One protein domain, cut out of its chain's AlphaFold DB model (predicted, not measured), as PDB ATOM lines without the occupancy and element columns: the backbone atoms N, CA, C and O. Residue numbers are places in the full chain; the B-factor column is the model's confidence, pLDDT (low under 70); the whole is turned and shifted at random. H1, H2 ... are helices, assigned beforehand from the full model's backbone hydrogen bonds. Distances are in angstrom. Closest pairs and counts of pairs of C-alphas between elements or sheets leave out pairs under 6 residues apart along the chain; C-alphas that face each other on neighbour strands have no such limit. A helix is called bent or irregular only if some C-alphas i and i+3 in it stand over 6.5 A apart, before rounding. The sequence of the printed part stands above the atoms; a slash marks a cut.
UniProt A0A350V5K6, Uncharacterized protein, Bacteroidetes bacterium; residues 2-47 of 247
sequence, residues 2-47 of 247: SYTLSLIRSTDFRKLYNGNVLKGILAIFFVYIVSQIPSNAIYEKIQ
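Overview. This is residues 2 to 47 of the 247 residues of an uncharacterized protein of Bacteroidetes bacterium (UniProt A0A350V5K6). The model is a wide, open U of four helices laid nearly in one plane: the long helix H3 makes most of the base, H1 and H4 are the two arms, turned to the same side, and the short H2 makes the corner between H1 and H3. The space between the arms is empty, and no helix touches another. The printed part has 46 residues with four named helices, H1, H2, H3 and H4 in that order, and no named strand; the class is all helix. The whole is extended, with a radius of gyration of the C-alphas of 16.0 A, and flat, with spans of 41 by 26 by 7 A.

Arrangement. H1, residues 2 to 9, is close to but not clearly touching H2, residues 11 to 18. Their closest C-alphas, those of Leu 7 and Phe 13, are 7.0 A apart. The two run the same way at a steep tilt of 57 degrees. H2 is likewise close to but not clearly touching H3, residues 20 to 35, where the closest C-alphas are those of Leu 16 and Leu 22, 6.4 A apart. These two run the same way at a steep tilt of 44 degrees. H4, residues 41 to 45, is apart from H3, from H2 and from H1, and H1 is apart from H3. In H1, H2, H3 and H4 every O i to N i+4 pair is within hydrogen-bond range.

Along the chain. H1 runs from Ser 2, C-alpha at (-2.696, 1.026, 193.984), to Arg 9, 11.0 A from first to last C-alpha. H2 runs from Thr 11 to Asn 18, 10.4 A. H3, the longest helix with 16 residues, runs 22.0 A from Asn 20, C-alpha at (-17.897, 0.906, 170.286), to Ser 35. H4 runs from Ala 41 to Lys 45, C-alpha at (2.262, -23.955, 167.762). No helix is bent or irregular.

Size, cuts and confidence. The two C-alphas farthest apart are those of Ser 2 and Ser 39, 42.5 A, and the first and last printed C-alphas, of Ser 2 and Gln 47, are 38.3 A apart. Residues 2 to 7, 9 to 16, 18 to 32 and 35 to 41 stand free. The printed part has no cut. The links from H1 to H2 and from H2 to H3, one residue each, and from H3 to H4, five residues, are tight, and no link is long. The mean pLDDT of the printed part is 79.0; residues 2 to 9, 11 and 14 are under 70, while H3 has a mean of 90.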
ATOM      1  N   SER A   2      -1.753  -0.115 193.955       63.28
ATOM      2  CA  SER A   2      -2.696   1.026 193.984       63.28
ATOM      3  C   SER A   2      -2.854   1.804 192.663       63.28
ATOM      4  O   SER A   2      -3.939   2.309 192.392       63.28
ATOM      5  N   TYR A   3      -1.817   1.879 191.822       59.66
ATOM      6  CA  TYR A   3      -1.838   2.672 190.579       59.66
ATOM      7  C   TYR A   3      -2.597   1.992 189.424       59.66
ATOM      8  O   TYR A   3      -3.305   2.630 188.652       59.66
ATOM      9  N   THR A   4      -2.520   0.664 189.335       58.84
ATOM     10  CA  THR A   4      -3.265  -0.119 188.337       58.84
ATOM     11  C   THR A   4      -4.772  -0.110 188.614       58.84
ATOM     12  O   THR A   4      -5.573   0.012 187.691       58.84
ATOM     13  N   LEU A   5      -5.170  -0.155 189.889       57.44
ATOM     14  CA  LEU A   5      -6.570  -0.066 190.317       57.44
ATOM     15  C   LEU A   5      -7.185   1.331 190.104       57.44
ATOM     16  O   LEU A   5      -8.386   1.421 189.845       57.44
ATOM     17  N   SER A   6      -6.397   2.412 190.188       61.47
ATOM     18  CA  SER A   6      -6.891   3.774 189.928       61.47
ATOM     19  C   SER A   6      -7.097   4.043 188.433       61.47
ATOM     20  O   SER A   6      -8.116   4.620 188.058       61.47
ATOM     21  N   LEU A   7      -6.206   3.536 187.573       60.47
ATOM     22  CA  LEU A   7      -6.330   3.615 186.111       60.47
ATOM     23  C   LEU A   7      -7.598   2.923 185.588       60.47
ATOM     24  O   LEU A   7      -8.326   3.507 184.787       60.47
ATOM     25  N   ILE A   8      -7.922   1.733 186.105       61.12
ATOM     26  CA  ILE A   8      -9.141   0.977 185.746       61.12
ATOM     27  C   ILE A   8     -10.426   1.708 186.186       61.12
ATOM     28  O   ILE A   8     -11.492   1.538 185.594       61.12
ATOM     29  N   ARG A   9     -10.348   2.545 187.228       63.47
ATOM     30  CA  ARG A   9     -11.486   3.330 187.737       63.47
ATOM     31  C   ARG A   9     -11.626   4.709 187.092       63.47
ATOM     32  O   ARG A   9     -12.621   5.380 187.361       63.47
ATOM     33  N   SER A  10     -10.676   5.117 186.251       75.19
ATOM     34  CA  SER A  10     -10.726   6.405 185.562       75.19
ATOM     35  C   SER A  10     -11.915   6.485 184.596       75.19
ATOM     36  O   SER A  10     -12.325   5.502 183.969       75.19
ATOM     37  N   THR A  11     -12.499   7.674 184.474       69.50
ATOM     38  CA  THR A  11     -13.603   7.960 183.547       69.50
ATOM     39  C   THR A  11     -13.224   7.709 182.092       69.50
ATOM     40  O   THR A  11     -14.066   7.259 181.315       69.50
ATOM     41  N   ASP A  12     -11.960   7.927 181.737       72.62
ATOM     42  CA  ASP A  12     -11.450   7.724 180.381       72.62
ATOM     43  C   ASP A  12     -11.317   6.241 180.045       72.62
ATOM     44  O   ASP A  12     -11.749   5.813 178.974       72.62
ATOM     45  N   PHE A  13     -10.853   5.420 180.995       70.38
ATOM     46  CA  PHE A  13     -10.868   3.967 180.839       70.38
ATOM     47  C   PHE A  13     -12.298   3.429 180.710       70.38
ATOM     48  O   PHE A  13     -12.564   2.596 179.847       70.38
ATOM     49  N   ARG A  14     -13.256   3.945 181.496       67.38
ATOM     50  CA  ARG A  14     -14.676   3.563 181.375       67.38
ATOM     51  C   ARG A  14     -15.285   3.960 180.028       67.38
ATOM     52  O   ARG A  14     -16.067   3.186 179.480       67.38
ATOM     53  N   LYS A  15     -14.936   5.129 179.476       72.75
ATOM     54  CA  LYS A  15     -15.365   5.557 178.131       72.75
ATOM     55  C   LYS A  15     -14.748   4.697 177.030       72.75
ATOM     56  O   LYS A  15     -15.457   4.329 176.100       72.75
ATOM     57  N   LEU A  16     -13.468   4.350 177.150       71.88
ATOM     58  CA  LEU A  16     -12.782   3.461 176.214       71.88
ATOM     59  C   LEU A  16     -13.385   2.049 176.255       71.88
ATOM     60  O   LEU A  16     -13.762   1.524 175.214       71.88
ATOM     61  N   TYR A  17     -13.552   1.480 177.455       71.75
ATOM     62  CA  TYR A  17     -14.154   0.162 177.701       71.75
ATOM     63  C   TYR A  17     -15.593   0.053 177.184       71.75
ATOM     64  O   TYR A  17     -15.953  -0.914 176.514       71.75
ATOM     65  N   ASN A  18     -16.420   1.069 177.439       75.62
ATOM     66  CA  ASN A  18     -17.801   1.096 176.954       75.62
ATOM     67  C   ASN A  18     -17.922   1.545 175.488       75.62
ATOM     68  O   ASN A  18     -19.004   1.426 174.908       75.62
ATOM     69  N   GLY A  19     -16.831   2.031 174.892       79.56
ATOM     70  CA  GLY A  19     -16.785   2.575 173.543       79.56
ATOM     71  C   GLY A  19     -16.905   1.504 172.461       79.56
ATOM     72  O   GLY A  19     -16.283   0.443 172.520       79.56
ATOM     73  N   ASN A  20     -17.675   1.812 171.417       84.94
ATOM     74  CA  ASN A  20     -17.897   0.906 170.286       84.94
ATOM     75  C   ASN A  20     -16.606   0.587 169.512       84.94
ATOM     76  O   ASN A  20     -16.500  -0.488 168.932       84.94
ATOM     77  N   VAL A  21     -15.609   1.480 169.546       85.12
ATOM     78  CA  VAL A  21     -14.310   1.280 168.883       85.12
ATOM     79  C   VAL A  21     -13.524   0.139 169.527       85.12
ATOM     80  O   VAL A  21     -13.088  -0.764 168.823       85.12
ATOM     81  N   LEU A  22     -13.385   0.128 170.860       85.31
ATOM     82  CA  LEU A  22     -12.680  -0.956 171.550       85.31
ATOM     83  C   LEU A  22     -13.413  -2.289 171.366       85.31
ATOM     84  O   LEU A  22     -12.777  -3.300 171.089       85.31
ATOM     85  N   LYS A  23     -14.751  -2.286 171.443       87.56
ATOM     86  CA  LYS A  23     -15.565  -3.475 171.141       87.56
ATOM     87  C   LYS A  23     -15.335  -3.973 169.711       87.56
ATOM     88  O   LYS A  23     -15.179  -5.172 169.518       87.56
ATOM     89  N   GLY A  24     -15.258  -3.068 168.734       91.88
ATOM     90  CA  GLY A  24     -14.946  -3.396 167.342       91.88
ATOM     91  C   GLY A  24     -13.552  -4.002 167.176       91.88
ATOM     92  O   GLY A  24     -13.412  -5.034 166.530       91.88
ATOM     93  N   ILE A  25     -12.533  -3.421 167.818       92.06
ATOM     94  CA  ILE A  25     -11.160  -3.953 167.810       92.06
ATOM     95  C   ILE A  25     -11.117  -5.354 168.427       92.06
ATOM     96  O   ILE A  25     -10.547  -6.267 167.835       92.06
ATOM     97  N   LEU A  26     -11.749  -5.547 169.588       93.19
ATOM     98  CA  LEU A  26     -11.815  -6.853 170.244       93.19
ATOM     99  C   LEU A  26     -12.585  -7.877 169.404       93.19
ATOM    100  O   LEU A  26     -12.172  -9.030 169.343       93.19
ATOM    101  N   ALA A  27     -13.657  -7.467 168.719       94.31
ATOM    102  CA  ALA A  27     -14.403  -8.336 167.812       94.31
ATOM    103  C   ALA A  27     -13.554  -8.760 166.605       94.31
ATOM    104  O   ALA A  27     -13.517  -9.942 166.280       94.31
ATOM    105  N   ILE A  28     -12.819  -7.833 165.982       95.75
ATOM    106  CA  ILE A  28     -11.896  -8.145 164.879       95.75
ATOM    107  C   ILE A  28     -10.795  -9.095 165.357       95.75
ATOM    108  O   ILE A  28     -10.507 -10.087 164.693       95.75
ATOM    109  N   PHE A  29     -10.210  -8.828 166.525       94.25
ATOM    110  CA  PHE A  29      -9.185  -9.687 167.115       94.25
ATOM    111  C   PHE A  29      -9.721 -11.093 167.422       94.25
ATOM    112  O   PHE A  29      -9.066 -12.086 167.116       94.25
ATOM    113  N   PHE A  30     -10.938 -11.184 167.962       93.50
ATOM    114  CA  PHE A  30     -11.616 -12.454 168.201       93.50
ATOM    115  C   PHE A  30     -11.871 -13.216 166.895       93.50
ATOM    116  O   PHE A  30     -11.525 -14.391 166.807       93.50
ATOM    117  N   VAL A  31     -12.401 -12.550 165.863       94.44
ATOM    118  CA  VAL A  31     -12.618 -13.154 164.538       94.44
ATOM    119  C   VAL A  31     -11.303 -13.649 163.944       94.44
ATOM    120  O   VAL A  31     -11.267 -14.764 163.435       94.44
ATOM    121  N   TYR A  32     -10.219 -12.878 164.061       90.31
ATOM    122  CA  TYR A  32      -8.896 -13.298 163.604       90.31
ATOM    123  C   TYR A  32      -8.413 -14.562 164.325       90.31
ATOM    124  O   TYR A  32      -7.995 -15.505 163.664       90.31
ATOM    125  N   ILE A  33      -8.504 -14.623 165.660       86.75
ATOM    126  CA  ILE A  33      -8.115 -15.826 166.418       86.75
ATOM    127  C   ILE A  33      -8.963 -17.026 165.995       86.75
ATOM    128  O   ILE A  33      -8.419 -18.089 165.700       86.75
ATOM    129  N   VAL A  34     -10.287 -16.858 165.933       88.31
ATOM    130  CA  VAL A  34     -11.211 -17.933 165.553       88.31
ATOM    131  C   VAL A  34     -10.955 -18.395 164.118       88.31
ATOM    132  O   VAL A  34     -11.018 -19.592 163.852       88.31
ATOM    133  N   SER A  35     -10.585 -17.497 163.201       87.38
ATOM    134  CA  SER A  35     -10.270 -17.865 161.817       87.38
ATOM    135  C   SER A  35      -8.973 -18.669 161.680       87.38
ATOM    136  O   SER A  35      -8.779 -19.305 160.650       87.38
ATOM    137  N   GLN A  36      -8.086 -18.653 162.683       83.88
ATOM    138  CA  GLN A  36      -6.886 -19.501 162.715       83.88
ATOM    139  C   GLN A  36      -7.160 -20.905 163.281       83.88
ATOM    140  O   GLN A  36      -6.284 -21.763 163.220       83.88
ATOM    141  N   ILE A  37      -8.340 -21.159 163.857       83.81
ATOM    142  CA  ILE A  37      -8.676 -22.474 164.422       83.81
ATOM    143  C   ILE A  37      -8.730 -23.549 163.319       83.81
ATOM    144  O   ILE A  37      -8.089 -24.586 163.496       83.81
ATOM    145  N   PRO A  38      -9.397 -23.332 162.164       85.38
ATOM    146  CA  PRO A  38      -9.493 -24.367 161.137       85.38
ATOM    147  C   PRO A  38      -8.178 -24.731 160.450       85.38
ATOM    148  O   PRO A  38      -8.077 -25.812 159.882       85.38
ATOM    149  N   SER A  39      -7.173 -23.850 160.481       81.75
ATOM    150  CA  SER A  39      -5.895 -24.075 159.794       81.75
ATOM    151  C   SER A  39      -4.925 -24.964 160.570       81.75
ATOM    152  O   SER A  39      -3.796 -25.144 160.128       81.75
ATOM    153  N   ASN A  40      -5.312 -25.468 161.743       80.94
ATOM    154  CA  ASN A  40      -4.463 -26.204 162.681       80.94
ATOM    155  C   ASN A  40      -3.223 -25.461 163.218       80.94
ATOM    156  O   ASN A  40      -2.625 -25.902 164.197       80.94
ATOM    157  N   ALA A  41      -2.903 -24.279 162.683       80.88
ATOM    158  CA  ALA A  41      -1.691 -23.524 162.991       80.88
ATOM    159  C   ALA A  41      -1.550 -23.168 164.478       80.88
ATOM    160  O   ALA A  41      -0.437 -23.087 164.999       80.88
ATOM    161  N   ILE A  42      -2.666 -22.929 165.176       81.44
ATOM    162  CA  ILE A  42      -2.639 -22.707 166.627       81.44
ATOM    163  C   ILE A  42      -2.260 -23.997 167.353       81.44
ATOM    164  O   ILE A  42      -1.361 -23.954 168.187       81.44
ATOM    165  N   TYR A  43      -2.904 -25.120 167.025       80.25
ATOM    166  CA  TYR A  43      -2.685 -26.412 167.680       80.25
ATOM    167  C   TYR A  43      -1.251 -26.911 167.494       80.25
ATOM    168  O   TYR A  43      -0.634 -27.347 168.462       80.25
ATOM    169  N   GLU A  44      -0.683 -26.742 166.299       79.44
ATOM    170  CA  GLU A  44       0.725 -27.045 166.020       79.44
ATOM    171  C   GLU A  44       1.674 -26.193 166.874       79.44
ATOM    172  O   GLU A  44       2.590 -26.723 167.502       79.44
ATOM    173  N   LYS A  45       1.429 -24.877 166.966       82.62
ATOM    174  CA  LYS A  45       2.262 -23.955 167.762       82.62
ATOM    175  C   LYS A  45       2.258 -24.276 169.251       82.62
ATOM    176  O   LYS A  45       3.282 -24.097 169.903       82.62
ATOM    177  N   ILE A  46       1.123 -24.717 169.791       82.44
ATOM    178  CA  ILE A  46       1.010 -25.109 171.203       82.44
ATOM    179  C   ILE A  46       1.300 -26.599 171.431       82.44
ATOM    180  O   ILE A  46       1.118 -27.078 172.547       82.44
ATOM    181  N   GLN A  47       1.721 -27.324 170.386       74.62
ATOM    182  CA  GLN A  47       1.997 -28.763 170.412       74.62
ATOM    183  C   GLN A  47       0.833 -29.589 170.983       74.62
ATOM    184  O   GLN A  47       1.024 -30.574 171.697       74.62
TER     185      GLN A  47